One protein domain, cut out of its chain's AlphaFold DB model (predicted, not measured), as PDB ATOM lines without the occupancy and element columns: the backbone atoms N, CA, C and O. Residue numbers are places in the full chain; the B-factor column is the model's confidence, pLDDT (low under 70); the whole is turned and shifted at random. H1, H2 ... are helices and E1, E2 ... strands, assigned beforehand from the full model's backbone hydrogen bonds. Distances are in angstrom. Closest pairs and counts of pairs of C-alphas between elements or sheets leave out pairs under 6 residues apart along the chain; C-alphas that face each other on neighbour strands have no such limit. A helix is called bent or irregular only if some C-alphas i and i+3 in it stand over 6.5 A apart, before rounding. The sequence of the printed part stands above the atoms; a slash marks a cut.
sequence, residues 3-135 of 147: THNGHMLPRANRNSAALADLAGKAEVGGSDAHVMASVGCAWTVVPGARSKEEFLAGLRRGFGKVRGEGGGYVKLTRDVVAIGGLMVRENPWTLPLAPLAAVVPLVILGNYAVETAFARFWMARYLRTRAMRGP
ATOM      1  N   THR A   3     -73.421  -3.880  76.142       97.19
ATOM      2  CA  THR A   3     -73.461  -5.345  76.015       97.19
ATOM      3  C   THR A   3     -74.529  -5.978  76.894       97.19
ATOM      4  O   THR A   3     -74.897  -7.133  76.679       97.19
ATOM      5  N   HIS A   4     -75.069  -5.219  77.851       97.38
ATOM      6  CA  HIS A   4     -76.112  -5.687  78.754       97.38
ATOM      7  C   HIS A   4     -77.103  -4.576  79.095       97.38
ATOM      8  O   HIS A   4     -76.862  -3.771  79.991       97.38
ATOM      9  N   ASN A   5     -78.220  -4.550  78.379       97.12
ATOM     10  CA  ASN A   5     -79.322  -3.628  78.634       97.12
ATOM     11  C   ASN A   5     -80.485  -4.368  79.326       97.12
ATOM     12  O   ASN A   5     -80.798  -5.518  78.983       97.12
ATOM     13  N   GLY A   6     -81.099  -3.709  80.315       96.50
ATOM     14  CA  GLY A   6     -82.160  -4.246  81.173       96.50
ATOM     15  C   GLY A   6     -83.481  -4.576  80.471       96.50
ATOM     16  O   GLY A   6     -84.242  -5.401  80.989       96.50
ATOM     17  N   HIS A   7     -83.723  -4.006  79.289       95.31
ATOM     18  CA  HIS A   7     -84.905  -4.239  78.447       95.31
ATOM     19  C   HIS A   7     -84.589  -4.982  77.147       95.31
ATOM     20  O   HIS A   7     -85.500  -5.498  76.498       95.31
ATOM     21  N   MET A   8     -83.313  -5.140  76.793       96.56
ATOM     22  CA  MET A   8     -82.911  -5.940  75.633       96.56
ATOM     23  C   MET A   8     -82.983  -7.443  75.908       96.56
ATOM     24  O   MET A   8     -82.592  -7.935  76.969       96.56
ATOM     25  N   LEU A   9     -83.449  -8.207  74.914       96.19
ATOM     26  CA  LEU A   9     -83.567  -9.662  75.028       96.19
ATOM     27  C   LEU A   9     -82.200 -10.334  75.235       96.19
ATOM     28  O   LEU A   9     -81.197  -9.876  74.675       96.19
ATOM     29  N   PRO A  10     -82.138 -11.504  75.906       94.81
ATOM     30  CA  PRO A  10     -80.867 -12.157  76.226       94.81
ATOM     31  C   PRO A  10     -80.006 -12.447  74.993       94.81
ATOM     32  O   PRO A  10     -78.779 -12.432  75.055       94.81
ATOM     33  N   ARG A  11     -80.643 -12.714  73.847       95.56
ATOM     34  CA  ARG A  11     -79.936 -12.947  72.586       95.56
ATOM     35  C   ARG A  11     -79.284 -11.679  72.038       95.56
ATOM     36  O   ARG A  11     -78.167 -11.766  71.539       95.56
ATOM     37  N   ALA A  12     -79.957 -10.538  72.131       96.56
ATOM     38  CA  ALA A  12     -79.411  -9.263  71.685       96.56
ATOM     39  C   ALA A  12     -78.220  -8.842  72.557       96.56
ATOM     40  O   ALA A  12     -77.175  -8.510  72.005       96.56
ATOM     41  N   ASN A  13     -78.322  -8.992  73.885       97.38
ATOM     42  CA  ASN A  13     -77.199  -8.754  74.802       97.38
ATOM     43  C   ASN A  13     -75.990  -9.644  74.461       97.38
ATOM     44  O   ASN A  13     -74.885  -9.142  74.274       97.38
ATOM     45  N   ARG A  14     -76.194 -10.954  74.238       96.69
ATOM     46  CA  ARG A  14     -75.107 -11.858  73.805       96.69
ATOM     47  C   ARG A  14     -74.475 -11.458  72.471       96.69
ATOM     48  O   ARG A  14     -73.259 -11.529  72.330       96.69
ATOM     49  N   ASN A  15     -75.282 -11.051  71.493       97.44
ATOM     50  CA  ASN A  15     -74.759 -10.575  70.214       97.44
ATOM     51  C   ASN A  15     -73.945  -9.288  70.396       97.44
ATOM     52  O   ASN A  15     -72.894  -9.148  69.779       97.44
ATOM     53  N   SER A  16     -74.415  -8.371  71.243       97.12
ATOM     54  CA  SER A  16     -73.716  -7.122  71.535       97.12
ATOM     55  C   SER A  16     -72.379  -7.373  72.231       97.12
ATOM     56  O   SER A  16     -71.373  -6.807  71.813       97.12
ATOM     57  N   ALA A  17     -72.334  -8.291  73.203       96.69
ATOM     58  CA  ALA A  17     -71.093  -8.740  73.835       96.69
ATOM     59  C   ALA A  17     -70.095  -9.287  72.804       96.69
ATOM     60  O   ALA A  17     -68.977  -8.791  72.699       96.69
ATOM     61  N   ALA A  18     -70.541 -10.212  71.947       96.62
ATOM     62  CA  ALA A  18     -69.694 -10.752  70.887       96.62
ATOM     63  C   ALA A  18     -69.191  -9.662  69.925       96.62
ATOM     64  O   ALA A  18     -68.047  -9.700  69.483       96.62
ATOM     65  N   LEU A  19     -70.024  -8.675  69.584       96.06
ATOM     66  CA  LEU A  19     -69.614  -7.555  68.737       96.06
ATOM     67  C   LEU A  19     -68.633  -6.609  69.444       96.06
ATOM     68  O   LEU A  19     -67.730  -6.093  68.786       96.06
ATOM     69  N   ALA A  20     -68.779  -6.401  70.753       95.44
ATOM     70  CA  ALA A  20     -67.855  -5.601  71.548       95.44
ATOM     71  C   ALA A  20     -66.460  -6.240  71.576       95.44
ATOM     72  O   ALA A  20     -65.486  -5.545  71.279       95.44
ATOM     73  N   ASP A  21     -66.383  -7.555  71.804       94.50
ATOM     74  CA  ASP A  21     -65.135  -8.328  71.746       94.50
ATOM     75  C   ASP A  21     -64.480  -8.204  70.369       94.50
ATOM     76  O   ASP A  21     -63.319  -7.827  70.223       94.50
ATOM     77  N   LEU A  22     -65.275  -8.451  69.329       94.00
ATOM     78  CA  LEU A  22     -64.844  -8.402  67.938       94.00
ATOM     79  C   LEU A  22     -64.347  -7.024  67.484       94.00
ATOM     80  O   LEU A  22     -63.588  -6.961  66.515       94.00
ATOM     81  N   ALA A  23     -64.811  -5.950  68.120       93.19
ATOM     82  CA  ALA A  23     -64.458  -4.569  67.807       93.19
ATOM     83  C   ALA A  23     -63.476  -3.949  68.819       93.19
ATOM     84  O   ALA A  23     -63.163  -2.762  68.696       93.19
ATOM     85  N   GLY A  24     -63.025  -4.708  69.828       93.38
ATOM     86  CA  GLY A  24     -62.165  -4.207  70.903       93.38
ATOM     87  C   GLY A  24     -62.787  -3.040  71.679       93.38
ATOM     88  O   GLY A  24     -62.091  -2.091  72.043       93.38
ATOM     89  N   LYS A  25     -64.111  -3.042  71.873       94.69
ATOM     90  CA  LYS A  25     -64.838  -1.958  72.552       94.69
ATOM     91  C   LYS A  25     -65.084  -2.308  74.014       94.69
ATOM     92  O   LYS A  25     -65.554  -3.392  74.323       94.69
ATOM     93  N   ALA A  26     -64.868  -1.331  74.894       93.69
ATOM     94  CA  ALA A  26     -65.234  -1.437  76.302       93.69
ATOM     95  C   ALA A  26     -66.729  -1.748  76.470       93.69
ATOM     96  O   ALA A  26     -67.577  -1.157  75.785       93.69
ATOM     97  N   GLU A  27     -67.043  -2.638  77.402       95.00
ATOM     98  CA  GLU A  27     -68.407  -3.029  77.734       95.00
ATOM     99  C   GLU A  27     -69.053  -2.056  78.726       95.00
ATOM    100  O   GLU A  27     -68.438  -1.642  79.711       95.00
ATOM    101  N   VAL A  28     -70.315  -1.717  78.470       96.94
ATOM    102  CA  VAL A  28     -71.202  -1.004  79.398       96.94
ATOM    103  C   VAL A  28     -72.560  -1.694  79.437       96.94
ATOM    104  O   VAL A  28     -72.927  -2.430  78.526       96.94
ATOM    105  N   GLY A  29     -73.303  -1.452  80.500       97.12
ATOM    106  CA  GLY A  29     -74.648  -1.955  80.700       97.12
ATOM    107  C   GLY A  29     -75.438  -1.045  81.625       97.12
ATOM    108  O   GLY A  29     -74.870  -0.425  82.537       97.12
ATOM    109  N   GLY A  30     -76.737  -0.971  81.375       97.12
ATOM    110  CA  GLY A  30     -77.665  -0.106  82.082       97.12
ATOM    111  C   GLY A  30     -79.067  -0.695  82.112       97.12
ATOM    112  O   GLY A  30     -79.439  -1.545  81.305       97.12
ATOM    113  N   SER A  31     -79.850  -0.256  83.093       95.44
ATOM    114  CA  SER A  31     -81.200  -0.768  83.299       95.44
ATOM    115  C   SER A  31     -82.225  -0.254  82.302       95.44
ATOM    116  O   SER A  31     -83.285  -0.857  82.234       95.44
ATOM    117  N   ASP A  32     -81.942   0.863  81.622       94.81
ATOM    118  CA  ASP A  32     -82.854   1.524  80.673       94.81
ATOM    119  C   ASP A  32     -84.288   1.678  81.223       94.81
ATOM    120  O   ASP A  32     -85.310   1.384  80.602       94.81
ATOM    121  N   ALA A  33     -84.358   2.048  82.502       92.88
ATOM    122  CA  ALA A  33     -85.566   1.896  83.286       92.88
ATOM    123  C   ALA A  33     -86.575   3.001  82.974       92.88
ATOM    124  O   ALA A  33     -86.319   4.173  83.225       92.88
ATOM    125  N   HIS A  34     -87.758   2.588  82.527       92.19
ATOM    126  CA  HIS A  34     -88.921   3.458  82.328       92.19
ATOM    127  C   HIS A  34     -89.946   3.334  83.467       92.19
ATOM    128  O   HIS A  34     -90.958   4.027  83.497       92.19
ATOM    129  N   VAL A  35     -89.676   2.438  84.422       93.25
ATOM    130  CA  VAL A  35     -90.456   2.241  85.643       93.25
ATOM    131  C   VAL A  35     -89.521   2.043  86.827       93.25
ATOM    132  O   VAL A  35     -88.456   1.434  86.696       93.25
ATOM    133  N   MET A  36     -89.948   2.497  88.007       94.00
ATOM    134  CA  MET A  36     -89.142   2.417  89.233       94.00
ATOM    135  C   MET A  36     -88.696   0.991  89.568       94.00
ATOM    136  O   MET A  36     -87.564   0.790  89.995       94.00
ATOM    137  N   ALA A  37     -89.543  -0.008  89.305       91.19
ATOM    138  CA  ALA A  37     -89.244  -1.420  89.560       91.19
ATOM    139  C   ALA A  37     -88.088  -1.991  88.715       91.19
ATOM    140  O   ALA A  37     -87.636  -3.105  88.979       91.19
ATOM    141  N   SER A  38     -87.634  -1.264  87.694       94.06
ATOM    142  CA  SER A  38     -86.529  -1.673  86.826       94.06
ATOM    143  C   SER A  38     -85.284  -0.813  87.015       94.06
ATOM    144  O   SER A  38     -84.243  -1.139  86.453       94.06
ATOM    145  N   VAL A  39     -85.333   0.252  87.820       95.69
ATOM    146  CA  VAL A  39     -84.159   1.099  88.075       95.69
ATOM    147  C   VAL A  39     -83.049   0.271  88.712       95.69
ATOM    148  O   VAL A  39     -83.264  -0.431  89.697       95.69
ATOM    149  N   GLY A  40     -81.853   0.332  88.127       95.06
ATOM    150  CA  GLY A  40     -80.680  -0.368  88.648       95.06
ATOM    151  C   GLY A  40     -80.718  -1.890  88.493       95.06
ATOM    152  O   GLY A  40     -79.827  -2.558  89.002       95.06
ATOM    153  N   CYS A  41     -81.694  -2.460  87.774       95.69
ATOM    154  CA  CYS A  41     -81.739  -3.908  87.540       95.69
ATOM    155  C   CYS A  41     -80.581  -4.416  86.668       95.69
ATOM    156  O   CYS A  41     -80.246  -5.591  86.750       95.69
ATOM    157  N   ALA A  42     -79.961  -3.547  85.866       97.38
ATOM    158  CA  ALA A  42     -78.723  -3.790  85.134       97.38
ATOM    159  C   ALA A  42     -77.787  -2.592  85.306       97.38
ATOM    160  O   ALA A  42     -78.232  -1.442  85.348       97.38
ATOM    161  N   TRP A  43     -76.491  -2.865  85.446       97.44
ATOM    162  CA  TRP A  43     -75.495  -1.839  85.741       97.44
ATOM    163  C   TRP A  43     -74.090  -2.254  85.307       97.44
ATOM    164  O   TRP A  43     -73.801  -3.424  85.039       97.44
ATOM    165  N   THR A  44     -73.195  -1.266  85.278       97.69
ATOM    166  CA  THR A  44     -71.765  -1.454  85.024       97.69
ATOM    167  C   THR A  44     -70.985  -1.285  86.318       97.69
ATOM    168  O   THR A  44     -71.192  -0.326  87.056       97.69
ATOM    169  N   VAL A  45     -70.045  -2.188  86.570       97.19
ATOM    170  CA  VAL A  45     -69.086  -2.108  87.672       97.19
ATOM    171  C   VAL A  45     -67.687  -1.953  87.094       97.19
ATOM    172  O   VAL A  45     -67.335  -2.639  86.141       97.19
ATOM    173  N   VAL A  46     -66.865  -1.101  87.697       97.69
ATOM    174  CA  VAL A  46     -65.416  -1.084  87.467       97.69
ATOM    175  C   VAL A  46     -64.760  -1.594  88.751       97.69
ATOM    176  O   VAL A  46     -64.822  -0.898  89.766       97.69
ATOM    177  N   PRO A  47     -64.193  -2.816  88.765       95.75
ATOM    178  CA  PRO A  47     -63.611  -3.385  89.976       95.75
ATOM    179  C   PRO A  47     -62.546  -2.468  90.584       95.75
ATOM    180  O   PRO A  47     -61.645  -2.009  89.887       95.75
ATOM    181  N   GLY A  48     -62.654  -2.211  91.888       94.69
ATOM    182  CA  GLY A  48     -61.698  -1.392  92.636       94.69
ATOM    183  C   GLY A  48     -61.925   0.121  92.569       94.69
ATOM    184  O   GLY A  48     -61.310   0.823  93.364       94.69
ATOM    185  N   ALA A  49     -62.817   0.622  91.707       97.06
ATOM    186  CA  ALA A  49     -63.149   2.045  91.674       97.06
ATOM    187  C   ALA A  49     -63.939   2.465  92.926       97.06
ATOM    188  O   ALA A  49     -64.967   1.869  93.252       97.06
ATOM    189  N   ARG A  50     -63.463   3.506  93.612       97.00
ATOM    190  CA  ARG A  50     -64.071   4.110  94.811       97.00
ATOM    191  C   ARG A  50     -64.554   5.538  94.582       97.00
ATOM    192  O   ARG A  50     -65.272   6.078  95.418       97.00
ATOM    193  N   SER A  51     -64.187   6.137  93.455       98.00
ATOM    194  CA  SER A  51     -64.630   7.462  93.030       98.00
ATOM    195  C   SER A  51     -65.197   7.433  91.613       98.00
ATOM    196  O   SER A  51     -64.992   6.488  90.841       98.00
ATOM    197  N   LYS A  52     -65.913   8.500  91.250       97.44
ATOM    198  CA  LYS A  52     -66.416   8.703  89.889       97.44
ATOM    199  C   LYS A  52     -65.259   8.772  88.890       97.44
ATOM    200  O   LYS A  52     -65.355   8.230  87.792       97.44
ATOM    201  N   GLU A  53     -64.170   9.426  89.271       98.25
ATOM    202  CA  GLU A  53     -62.979   9.617  88.452       98.25
ATOM    203  C   GLU A  53     -62.313   8.271  88.161       98.25
ATOM    204  O   GLU A  53     -62.031   7.967  87.000       98.25
ATOM    205  N   GLU A  54     -62.148   7.431  89.186       97.94
ATOM    206  CA  GLU A  54     -61.622   6.070  89.050       97.94
ATOM    207  C   GLU A  54     -62.535   5.189  88.194       97.94
ATOM    208  O   GLU A  54     -62.050   4.464  87.322       97.94
ATOM    209  N   PHE A  55     -63.856   5.289  88.382       97.31
ATOM    210  CA  PHE A  55     -64.832   4.574  87.563       97.31
ATOM    211  C   PHE A  55     -64.699   4.961  86.086       97.31
ATOM    212  O   PHE A  55     -64.539   4.097  85.226       97.31
ATOM    213  N   LEU A  56     -64.698   6.260  85.772       96.75
ATOM    214  CA  LEU A  56     -64.591   6.742  84.394       96.75
ATOM    215  C   LEU A  56     -63.226   6.419  83.774       96.75
ATOM    216  O   LEU A  56     -63.155   6.075  82.593       96.75
ATOM    217  N   ALA A  57     -62.141   6.512  84.544       96.88
ATOM    218  CA  ALA A  57     -60.808   6.131  84.089       96.88
ATOM    219  C   ALA A  57     -60.732   4.631  83.773       96.88
ATOM    220  O   ALA A  57     -60.268   4.255  82.696       96.88
ATOM    221  N   GLY A  58     -61.235   3.772  84.664       96.81
ATOM    222  CA  GLY A  58     -61.285   2.332  84.427       96.81
ATOM    223  C   GLY A  58     -62.198   1.959  83.260       96.81
ATOM    224  O   GLY A  58     -61.845   1.088  82.466       96.81
ATOM    225  N   LEU A  59     -63.313   2.668  83.074       95.00
ATOM    226  CA  LEU A  59     -64.216   2.431  81.951       95.00
ATOM    227  C   LEU A  59     -63.562   2.749  80.603       95.00
ATOM    228  O   LEU A  59     -63.642   1.941  79.677       95.00
ATOM    229  N   ARG A  60     -62.843   3.878  80.502       94.69
ATOM    230  CA  ARG A  60     -62.059   4.229  79.300       94.69
ATOM    231  C   ARG A  60     -60.968   3.204  78.990       94.69
ATOM    232  O   ARG A  60     -60.629   3.019  77.827       94.69
ATOM    233  N   ARG A  61     -60.447   2.527  80.016       94.94
ATOM    234  CA  ARG A  61     -59.459   1.443  79.898       94.94
ATOM    235  C   ARG A  61     -60.082   0.069  79.619       94.94
ATOM    236  O   ARG A  61     -59.346  -0.904  79.513       94.94
ATOM    237  N   GLY A  62     -61.409  -0.028  79.505       94.69
ATOM    238  CA  GLY A  62     -62.099  -1.289  79.224       94.69
ATOM    239  C   GLY A  62     -62.290  -2.205  80.434       94.69
ATOM    240  O   GLY A  62     -62.623  -3.372  80.263       94.69
ATOM    241  N   PHE A  63     -62.124  -1.704  81.661       95.75
ATOM    242  CA  PHE A  63     -62.306  -2.495  82.887       95.75
ATOM    243  C   PHE A  63     -63.764  -2.597  83.359       95.75
ATOM    244  O   PHE A  63     -64.027  -3.140  84.433       95.75
ATOM    245  N   GLY A  64     -64.714  -2.096  82.564       95.00
ATOM    246  CA  GLY A  64     -66.142  -2.250  82.821       95.00
ATOM    247  C   GLY A  64     -66.564  -3.721  82.831       95.00
ATOM    248  O   GLY A  64     -66.172  -4.508  81.971       95.00
ATOM    249  N   LYS A  65     -67.366  -4.098  83.826       95.88
ATOM    250  CA  LYS A  65     -68.018  -5.400  83.964       95.88
ATOM    251  C   LYS A  65     -69.513  -5.185  84.108       95.88
ATOM    252  O   LYS A  65     -69.965  -4.556  85.062       95.88
ATOM    253  N   VAL A  66     -70.277  -5.732  83.174       97.19
ATOM    254  CA  VAL A  66     -71.738  -5.642  83.184       97.19
ATOM    255  C   VAL A  66     -72.356  -6.677  84.121       97.19
ATOM    256  O   VAL A  66     -71.840  -7.793  84.265       97.19
ATOM    257  N   ARG A  67     -73.431  -6.298  84.811       96.31
ATOM    258  CA  ARG A  67     -74.143  -7.119  85.800       96.31
ATOM    259  C   ARG A  67     -75.644  -6.846  85.758       96.31
ATOM    260  O   ARG A  67     -76.094  -5.866  85.167       96.31
ATOM    261  N   GLY A  68     -76.384  -7.718  86.436       95.44
ATOM    262  CA  GLY A  68     -77.820  -7.597  86.629       95.44
ATOM    263  C   GLY A  68     -78.644  -8.365  85.602       95.44
ATOM    264  O   GLY A  68     -78.153  -9.249  84.899       95.44
ATOM    265  N   GLU A  69     -79.918  -8.029  85.522       94.69
ATOM    266  CA  GLU A  69     -80.930  -8.703  84.723       94.69
ATOM    267  C   GLU A  69     -81.054  -8.091  83.328       94.69
ATOM    268  O   GLU A  69     -81.122  -6.875  83.187       94.69
ATOM    269  N   GLY A  70     -81.171  -8.934  82.303       94.00
ATOM    270  CA  GLY A  70     -81.593  -8.489  80.972       94.00
ATOM    271  C   GLY A  70     -83.115  -8.372  80.845       94.00
ATOM    272  O   GLY A  70     -83.863  -8.588  81.805       94.00
ATOM    273  N   GLY A  71     -83.572  -8.078  79.631       94.19
ATOM    274  CA  GLY A  71     -84.983  -8.127  79.274       94.19
ATOM    275  C   GLY A  71     -85.508  -9.562  79.203       94.19
ATOM    276  O   GLY A  71     -84.770 -10.527  78.989       94.19
ATOM    277  N   GLY A  72     -86.817  -9.712  79.351       94.50
ATOM    278  CA  GLY A  72     -87.507 -10.992  79.239       94.50
ATOM    279  C   GLY A  72     -89.010 -10.783  79.185       94.50
ATOM    280  O   GLY A  72     -89.495  -9.757  79.651       94.50
ATOM    281  N   TYR A  73     -89.742 -11.752  78.634       95.81
ATOM    282  CA  TYR A  73     -91.191 -11.654  78.431       95.81
ATOM    283  C   TYR A  73     -91.930 -11.118  79.670       95.81
ATOM    284  O   TYR A  73     -92.542 -10.059  79.610       95.81
ATOM    285  N   VAL A  74     -91.766 -11.782  80.820       95.12
ATOM    286  CA  VAL A  74     -92.444 -11.413  82.075       95.12
ATOM    287  C   VAL A  74     -92.099  -9.991  82.520       95.12
ATOM    288  O   VAL A  74     -92.990  -9.215  82.855       95.12
ATOM    289  N   LYS A  75     -90.811  -9.637  82.505       94.62
ATOM    290  CA  LYS A  75     -90.327  -8.322  82.935       94.62
ATOM    291  C   LYS A  75     -90.844  -7.209  82.025       94.62
ATOM    292  O   LYS A  75     -91.359  -6.216  82.519       94.62
ATOM    293  N   LEU A  76     -90.764  -7.402  80.709       95.81
ATOM    294  CA  LEU A  76     -91.241  -6.428  79.728       95.81
ATOM    295  C   LEU A  76     -92.761  -6.250  79.808       95.81
ATOM    296  O   LEU A  76     -93.242  -5.121  79.811       95.81
ATOM    297  N   THR A  77     -93.524  -7.340  79.947       96.88
ATOM    298  CA  THR A  77     -94.978  -7.270  80.156       96.88
ATOM    299  C   THR A  77     -95.316  -6.515  81.437       96.88
ATOM    300  O   THR A  77     -96.152  -5.613  81.403       96.88
ATOM    301  N   ARG A  78     -94.653  -6.843  82.553       95.62
ATOM    302  CA  ARG A  78     -94.835  -6.150  83.836       95.62
ATOM    303  C   ARG A  78     -94.578  -4.652  83.694       95.62
ATOM    304  O   ARG A  78     -95.391  -3.859  84.155       95.62
ATOM    305  N   ASP A  79     -93.471  -4.275  83.065       95.94
ATOM    306  CA  ASP A  79     -93.069  -2.876  82.932       95.94
ATOM    307  C   ASP A  79     -94.053  -2.090  82.052       95.94
ATOM    308  O   ASP A  79     -94.463  -0.998  82.437       95.94
ATOM    309  N   VAL A  80     -94.524  -2.657  80.936       96.00
ATOM    310  CA  VAL A  80     -95.531  -2.003  80.076       96.00
ATOM    311  C   VAL A  80     -96.875  -1.841  80.791       96.00
ATOM    312  O   VAL A  80     -97.491  -0.778  80.710       96.00
ATOM    313  N   VAL A  81     -97.320  -2.851  81.544       96.25
ATOM    314  CA  VAL A  81     -98.538  -2.737  82.366       96.25
ATOM    315  C   VAL A  81     -98.360  -1.682  83.462       96.25
ATOM    316  O   VAL A  81     -99.277  -0.899  83.709       96.25
ATOM    317  N   ALA A  82     -97.185  -1.612  84.091       95.88
ATOM    318  CA  ALA A  82     -96.886  -0.606  85.107       95.88
ATOM    319  C   ALA A  82     -96.899   0.820  84.530       95.88
ATOM    320  O   ALA A  82     -97.478   1.706  85.157       95.88
ATOM    321  N   ILE A  83     -96.350   1.036  83.328       95.06
ATOM    322  CA  ILE A  83     -96.450   2.318  82.606       95.06
ATOM    323  C   ILE A  83     -97.921   2.685  82.383       95.06
ATOM    324  O   ILE A  83     -98.333   3.793  82.720       95.06
ATOM    325  N   GLY A  84     -98.732   1.749  81.881       94.88
ATOM    326  CA  GLY A  84    -100.165   1.980  81.678       94.88
ATOM    327  C   GLY A  84    -100.903   2.328  82.976       94.88
ATOM    328  O   GLY A  84    -101.718   3.247  83.002       94.88
ATOM    329  N   GLY A  85    -100.577   1.651  84.080       94.31
ATOM    330  CA  GLY A  85    -101.142   1.951  85.397       94.31
ATOM    331  C   GLY A  85    -100.741   3.329  85.930       94.31
ATOM    332  O   GLY A  85    -101.573   4.023  86.516       94.31
ATOM    333  N   LEU A  86     -99.491   3.749  85.712       94.31
ATOM    334  CA  LEU A  86     -99.017   5.091  86.068       94.31
ATOM    335  C   LEU A  86     -99.711   6.170  85.229       94.31
ATOM    336  O   LEU A  86    -100.173   7.155  85.795       94.31
ATOM    337  N   MET A  87     -99.886   5.937  83.927       95.00
ATOM    338  CA  MET A  87    -100.613   6.841  83.029       95.00
ATOM    339  C   MET A  87    -102.057   7.085  83.499       95.00
ATOM    340  O   MET A  87    -102.496   8.231  83.559       95.00
ATOM    341  N   VAL A  88    -102.780   6.030  83.897       95.88
ATOM    342  CA  VAL A  88    -104.154   6.155  84.427       95.88
ATOM    343  C   VAL A  88    -104.188   6.908  85.755       95.88
ATOM    344  O   VAL A  88    -105.112   7.683  85.998       95.88
ATOM    345  N   ARG A  89    -103.184   6.706  86.616       95.00
ATOM    346  CA  ARG A  89    -103.073   7.426  87.894       95.00
ATOM    347  C   ARG A  89    -102.789   8.912  87.707       95.00
ATOM    348  O   ARG A  89    -103.335   9.716  88.454       95.00
ATOM    349  N   GLU A  90    -101.937   9.261  86.750       95.88
ATOM    350  CA  GLU A  90    -101.555  10.646  86.471       95.88
ATOM    351  C   GLU A  90    -102.655  11.402  85.717       95.88
ATOM    352  O   GLU A  90    -102.945  12.556  86.030       95.88
ATOM    353  N   ASN A  91    -103.323  10.740  84.768       96.25
ATOM    354  CA  ASN A  91    -104.439  11.304  84.023       96.25
ATOM    355  C   ASN A  91    -105.619  10.314  83.943       96.25
ATOM    356  O   ASN A  91    -105.654   9.468  83.039       96.25
ATOM    357  N   PRO A  92    -106.637  10.456  84.817       95.44
ATOM    358  CA  PRO A  92    -107.808   9.578  84.837       95.44
ATOM    359  C   PRO A  92    -108.603   9.537  83.525       95.44
ATOM    360  O   PRO A  92    -109.292   8.552  83.265       95.44
ATOM    361  N   TRP A  93    -108.477  10.548  82.655       96.88
ATOM    362  CA  TRP A  93    -109.095  10.526  81.323       96.88
ATOM    363  C   TRP A  93    -108.564   9.407  80.422       96.88
ATOM    364  O   TRP A  93    -109.199   9.077  79.425       96.88
ATOM    365  N   THR A  94    -107.431   8.796  80.770       96.31
ATOM    366  CA  THR A  94    -106.879   7.640  80.051       96.31
ATOM    367  C   THR A  94    -107.480   6.305  80.497       96.31
ATOM    368  O   THR A  94    -107.199   5.280  79.879       96.31
ATOM    369  N   LEU A  95    -108.358   6.289  81.509       96.25
ATOM    370  CA  LEU A  95    -109.037   5.079  81.984       96.25
ATOM    371  C   LEU A  95    -109.739   4.266  80.876       96.25
ATOM    372  O   LEU A  95    -109.646   3.038  80.925       96.25
ATOM    373  N   PRO A  96    -110.371   4.867  79.845       97.31
ATOM    374  CA  PRO A  96    -110.943   4.107  78.732       97.31
ATOM    375  C   PRO A  96    -109.926   3.249  77.960       97.31
ATOM    376  O   PRO A  96    -110.330   2.323  77.263       97.31
ATOM    377  N   LEU A  97    -108.619   3.514  78.088       94.25
ATOM    378  CA  LEU A  97    -107.549   2.706  77.493       94.25
ATOM    379  C   LEU A  97    -107.172   1.487  78.346       94.25
ATOM    380  O   LEU A  97    -106.518   0.579  77.839       94.25
ATOM    381  N   ALA A  98    -107.580   1.425  79.619       93.81
ATOM    382  CA  ALA A  98    -107.230   0.335  80.531       93.81
ATOM    383  C   ALA A  98    -107.564  -1.077  79.998       93.81
ATOM    384  O   ALA A  98    -106.743  -1.974  80.201       93.81
ATOM    385  N   PRO A  99    -108.673  -1.312  79.260       95.38
ATOM    386  CA  PRO A  99    -108.940  -2.616  78.653       95.38
ATOM    387  C   PRO A  99    -107.837  -3.102  77.699       95.38
ATOM    388  O   PRO A  99    -107.636  -4.309  77.568       95.38
ATOM    389  N   LEU A 100    -107.062  -2.198  77.080       94.00
ATOM    390  CA  LEU A 100    -105.932  -2.569  76.218       94.00
ATOM    391  C   LEU A 100    -104.817  -3.292  76.989       94.00
ATOM    392  O   LEU A 100    -104.068  -4.064  76.389       94.00
ATOM    393  N   ALA A 101    -104.730  -3.117  78.314       94.12
ATOM    394  CA  ALA A 101    -103.764  -3.826  79.152       94.12
ATOM    395  C   ALA A 101    -103.916  -5.355  79.056       94.12
ATOM    396  O   ALA A 101    -102.921  -6.072  79.146       94.12
ATOM    397  N   ALA A 102    -105.130  -5.860  78.798       94.81
ATOM    398  CA  ALA A 102    -105.379  -7.290  78.605       94.81
ATOM    399  C   ALA A 102    -104.694  -7.855  77.345       94.81
ATOM    400  O   ALA A 102    -104.390  -9.045  77.285       94.81
ATOM    401  N   VAL A 103    -104.416  -7.006  76.350       96.69
ATOM    402  CA  VAL A 103    -103.773  -7.388  75.082       96.69
ATOM    403  C   VAL A 103    -102.243  -7.290  75.165       96.69
ATOM    404  O   VAL A 103    -101.538  -7.932  74.383       96.69
ATOM    405  N   VAL A 104    -101.700  -6.554  76.143       97.00
ATOM    406  CA  VAL A 104    -100.251  -6.341  76.318       97.00
ATOM    407  C   VAL A 104     -99.446  -7.648  76.334       97.00
ATOM    408  O   VAL A 104     -98.462  -7.717  75.597       97.00
ATOM    409  N   PRO A 105     -99.821  -8.710  77.077       97.44
ATOM    410  CA  PRO A 105     -99.064  -9.962  77.062       97.44
ATOM    411  C   PRO A 105     -98.926 -10.559  75.652       97.44
ATOM    412  O   PRO A 105     -97.842 -10.995  75.272       97.44
ATOM    413  N   LEU A 106     -99.979 -10.503  74.830       97.62
ATOM    414  CA  LEU A 106     -99.948 -11.020  73.456       97.62
ATOM    415  C   LEU A 106     -99.021 -10.193  72.558       97.62
ATOM    416  O   LEU A 106     -98.228 -10.759  71.805       97.62
ATOM    417  N   VAL A 107     -99.071  -8.863  72.679       96.88
ATOM    418  CA  VAL A 107     -98.186  -7.954  71.931       96.88
ATOM    419  C   VAL A 107     -96.727  -8.178  72.320       96.88
ATOM    420  O   VAL A 107     -95.872  -8.316  71.446       96.88
ATOM    421  N   ILE A 108     -96.434  -8.281  73.618       97.31
ATOM    422  CA  ILE A 108     -95.072  -8.521  74.104       97.31
ATOM    423  C   ILE A 108     -94.574  -9.904  73.688       97.31
ATOM    424  O   ILE A 108     -93.406 -10.028  73.328       97.31
ATOM    425  N   LEU A 109     -95.429 -10.929  73.667       97.19
ATOM    426  CA  LEU A 109     -95.055 -12.258  73.183       97.19
ATOM    427  C   LEU A 109     -94.696 -12.229  71.692       97.19
ATOM    428  O   LEU A 109     -93.658 -12.764  71.298       97.19
ATOM    429  N   GLY A 110     -95.527 -11.575  70.875       97.31
ATOM    430  CA  GLY A 110     -95.268 -11.390  69.447       97.31
ATOM    431  C   GLY A 110     -93.961 -10.638  69.205       97.31
ATOM    432  O   GLY A 110     -93.093 -11.123  68.478       97.31
ATOM    433  N   ASN A 111     -93.771  -9.509  69.892       95.94
ATOM    434  CA  ASN A 111     -92.541  -8.726  69.810       95.94
ATOM    435  C   ASN A 111     -91.318  -9.540  70.258       95.94
ATOM    436  O   ASN A 111     -90.302  -9.559  69.573       95.94
ATOM    437  N   TYR A 112     -91.427 -10.289  71.358       95.38
ATOM    438  CA  TYR A 112     -90.358 -11.155  71.855       95.38
ATOM    439  C   TYR A 112     -89.916 -12.180  70.800       95.38
ATOM    440  O   TYR A 112     -88.715 -12.399  70.603       95.38
ATOM    441  N   ALA A 113     -90.871 -12.807  70.108       96.12
ATOM    442  CA  ALA A 113     -90.587 -13.779  69.055       96.12
ATOM    443  C   ALA A 113     -89.899 -13.125  67.845       96.12
ATOM    444  O   ALA A 113     -88.868 -13.629  67.381       96.12
ATOM    445  N   VAL A 114     -90.426 -11.989  67.378       97.06
ATOM    446  CA  VAL A 114     -89.872 -11.223  66.251       97.06
ATOM    447  C   VAL A 114     -88.457 -10.744  66.564       97.06
ATOM    448  O   VAL A 114     -87.539 -11.042  65.802       97.06
ATOM    449  N   GLU A 115     -88.241 -10.102  67.710       96.69
ATOM    450  CA  GLU A 115     -86.936  -9.581  68.131       96.69
ATOM    451  C   GLU A 115     -85.902 -10.699  68.326       96.69
ATOM    452  O   GLU A 115     -84.739 -10.587  67.927       96.69
ATOM    453  N   THR A 116     -86.318 -11.851  68.861       95.38
ATOM    454  CA  THR A 116     -85.433 -13.018  68.980       95.38
ATOM    455  C   THR A 116     -85.006 -13.544  67.607       95.38
ATOM    456  O   THR A 116     -83.837 -13.911  67.412       95.38
ATOM    457  N   ALA A 117     -85.936 -13.600  66.648       97.12
ATOM    458  CA  ALA A 117     -85.654 -14.023  65.281       97.12
ATOM    459  C   ALA A 117     -84.767 -13.005  64.552       97.12
ATOM    460  O   ALA A 117     -83.779 -13.404  63.929       97.12
ATOM    461  N   PHE A 118     -85.064 -11.715  64.698       97.12
ATOM    462  CA  PHE A 118     -84.294 -10.600  64.159       97.12
ATOM    463  C   PHE A 118     -82.844 -10.647  64.654       97.12
ATOM    464  O   PHE A 118     -81.916 -10.746  63.847       97.12
ATOM    465  N   ALA A 119     -82.639 -10.706  65.974       96.38
ATOM    466  CA  ALA A 119     -81.314 -10.776  66.582       96.38
ATOM    467  C   ALA A 119     -80.525 -12.006  66.102       96.38
ATOM    468  O   ALA A 119     -79.320 -11.926  65.852       96.38
ATOM    469  N   ARG A 120     -81.187 -13.159  65.926       96.69
ATOM    470  CA  ARG A 120     -80.550 -14.353  65.345       96.69
ATOM    471  C   ARG A 120     -80.109 -14.110  63.909       96.69
ATOM    472  O   ARG A 120     -78.968 -14.410  63.558       96.69
ATOM    473  N   PHE A 121     -81.044 -13.661  63.081       97.81
ATOM    474  CA  PHE A 121     -80.865 -13.553  61.644       97.81
ATOM    475  C   PHE A 121     -79.736 -12.584  61.306       97.81
ATOM    476  O   PHE A 121     -78.825 -12.937  60.554       97.81
ATOM    477  N   TRP A 122     -79.756 -11.397  61.912       97.12
ATOM    478  CA  TRP A 122     -78.777 -10.358  61.621       97.12
ATOM    479  C   TRP A 122     -77.383 -10.697  62.123       97.12
ATOM    480  O   TRP A 122     -76.425 -10.478  61.385       97.12
ATOM    481  N   MET A 123     -77.249 -11.322  63.296       97.06
ATOM    482  CA  MET A 123     -75.937 -11.779  63.759       97.06
ATOM    483  C   MET A 123     -75.365 -12.865  62.841       97.06
ATOM    484  O   MET A 123     -74.209 -12.791  62.433       97.06
ATOM    485  N   ALA A 124     -76.184 -13.842  62.433       96.50
ATOM    486  CA  ALA A 124     -75.749 -14.880  61.497       96.50
ATOM    487  C   ALA A 124     -75.347 -14.292  60.135       96.50
ATOM    488  O   ALA A 124     -74.339 -14.690  59.552       96.50
ATOM    489  N   ARG A 125     -76.116 -13.322  59.628       96.38
ATOM    490  CA  ARG A 125     -75.786 -12.606  58.393       96.38
ATOM    491  C   ARG A 125     -74.477 -11.830  58.530       96.38
ATOM    492  O   ARG A 125     -73.629 -11.965  57.655       96.38
ATOM    493  N   TYR A 126     -74.302 -11.075  59.612       95.19
ATOM    494  CA  TYR A 126     -73.088 -10.304  59.879       95.19
ATOM    495  C   TYR A 126     -71.843 -11.198  59.897       95.19
ATOM    496  O   TYR A 126     -70.873 -10.916  59.193       95.19
ATOM    497  N   LEU A 127     -71.894 -12.316  60.628       94.50
ATOM    498  CA  LEU A 127     -70.784 -13.267  60.703       94.50
ATOM    499  C   LEU A 127     -70.453 -13.876  59.334       94.50
ATOM    500  O   LEU A 127     -69.279 -13.943  58.977       94.50
ATOM    501  N   ARG A 128     -71.464 -14.236  58.527       94.62
ATOM    502  CA  ARG A 128     -71.246 -14.703  57.144       94.62
ATOM    503  C   ARG A 128     -70.581 -13.638  56.275       94.62
ATOM    504  O   ARG A 128     -69.608 -13.930  55.591       94.62
ATOM    505  N   THR A 129     -71.074 -12.401  56.307       94.00
ATOM    506  CA  THR A 129     -70.491 -11.303  55.521       94.00
ATOM    507  C   THR A 129     -69.055 -11.006  55.941       94.00
ATOM    508  O   THR A 129     -68.215 -10.752  55.083       94.00
ATOM    509  N   ARG A 130     -68.747 -11.072  57.238       89.50
ATOM    510  CA  ARG A 130     -67.379 -10.903  57.732       89.50
ATOM    511  C   ARG A 130     -66.465 -12.049  57.296       89.50
ATOM    512  O   ARG A 130     -65.347 -11.774  56.875       89.50
ATOM    513  N   ALA A 131     -66.939 -13.294  57.352       90.19
ATOM    514  CA  ALA A 131     -66.179 -14.458  56.897       90.19
ATOM    515  C   ALA A 131     -65.816 -14.367  55.406       90.19
ATOM    516  O   ALA A 131     -64.706 -14.721  55.042       90.19
ATOM    517  N   MET A 132     -66.704 -13.819  54.568       88.75
ATOM    518  CA  MET A 132     -66.419 -13.570  53.146       88.75
ATOM    519  C   MET A 132     -65.439 -12.410  52.897       88.75
ATOM    520  O   MET A 132     -64.911 -12.291  51.798       88.75
ATOM    521  N   ARG A 133     -65.224 -11.520  53.878       80.69
ATOM    522  CA  ARG A 133     -64.328 -10.353  53.753       80.69
ATOM    523  C   ARG A 133     -62.893 -10.613  54.224       80.69
ATOM    524  O   ARG A 133     -62.009  -9.830  53.898       80.69
ATOM    525  N   GLY A 134     -62.636 -11.677  54.978       70.00
ATOM    526  CA  GLY A 134     -61.276 -12.225  55.103       70.00
ATOM    527  C   GLY A 134     -61.105 -13.372  54.103       70.00
ATOM    528  O   GLY A 134     -62.121 -13.927  53.696       70.00
ATOM    529  N   PRO A 135     -59.901 -13.803  53.682       57.22
ATOM    530  CA  PRO A 135     -58.548 -13.225  53.706       57.22
ATOM    531  C   PRO A 135     -58.208 -12.310  52.505       57.22
ATOM    532  O   PRO A 135     -57.057 -11.896  52.371       57.22
TER     533      PRO A 135
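AT A GLANCE: This is residues 3 to 135 of the 147 residues of an uncharacterized protein of Candidatus Sulfopaludibacter sp. SbA4 (UniProt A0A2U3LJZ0). A flat, loose model has a small patch of four short strands, with H1 between that patch and the long helix H5, which runs along one long side. At one end the hairpin of H3 and H4 meets the first part of H5; H2 lies beyond the strands, far from H5, and residues 128 to 135 stick out. The printed part has 133 residues, with five named helices and four named strands in the order E1 H1 E2 E3 H2 E4 H3 H4 H5. E1 and E2 form a parallel sheet, E3 and E4 an antiparallel one. The class is mostly helix, the radius of gyration of the C-alphas is 18.6 A, and the spans are 58 by 44 by 19 A.

HOW THE PARTS SIT: E1, residues 3 to 5, H1, residues 10 to 22, and E2, residues 28 to 30, make a strand-helix-strand unit, two parallel neighbour strands with a helix between them in the chain. N 3 and O 28 are 2.8 A apart, within hydrogen-bond range. The closest C-alphas of E1 and H1 are those of Thr 3 and Ala 17, 4.7 A apart. E3, residues 42 to 45, is antiparallel to E4, residues 65 to 68, with N 45 and O 65 within hydrogen-bond range at 2.8 A. The closest C-alphas of E2 and E3 are those of Gly 30 and Trp 43, 4.6 A apart. H2, residues 52 to 60, touches no helix; its closest C-alpha to E3 is that of Phe 55, 7.9 A from that of Val 45. H3, residues 73 to 90, and H4, residues 92 to 102, form a helical hairpin: they touch, closest at C-alphas 88 and 94, 5.4 A apart, at a shallow tilt of 19 degrees, opposite ways. H5, residues 104 to 133, touches H3 at a steep tilt of 51 degrees, opposite ways, closest at the C-alphas of Thr 77 and Pro 105, 5.8 A apart. With its residues 116 to 123 alone H5 touches H1, the same way at a shallow tilt of 24 degrees; C-alphas 12 and 119 are closest, 5.7 A apart. Every O i to N i+4 pair is within hydrogen-bond range in H1, H2, H3 and H5; H4 has 0 of 7, but 6 of 8 O i to N i+3 pairs.

IN THESE COORDINATES: E1 begins at C-alpha 3, (-73.461, -5.345, 76.015). H1 is 18.4 A long, H3 25.9 A and H4 18.1 A. H4 is irregular, with C-alphas 93 and 96 7.2 A apart. H5 spans 42.6 A, from C-alpha 104 at (-100.251, -6.341, 76.318) to C-alpha 133 at (-64.328, -10.353, 53.753).

THE WHOLE: The two C-alphas farthest apart are those of Pro 92 and Pro 135, 62.6 A. The printed part has no cut. The link from E2 to E3, 11 residues, is long. The mean pLDDT of the printed part is 95.1, and residue 135 is under 70.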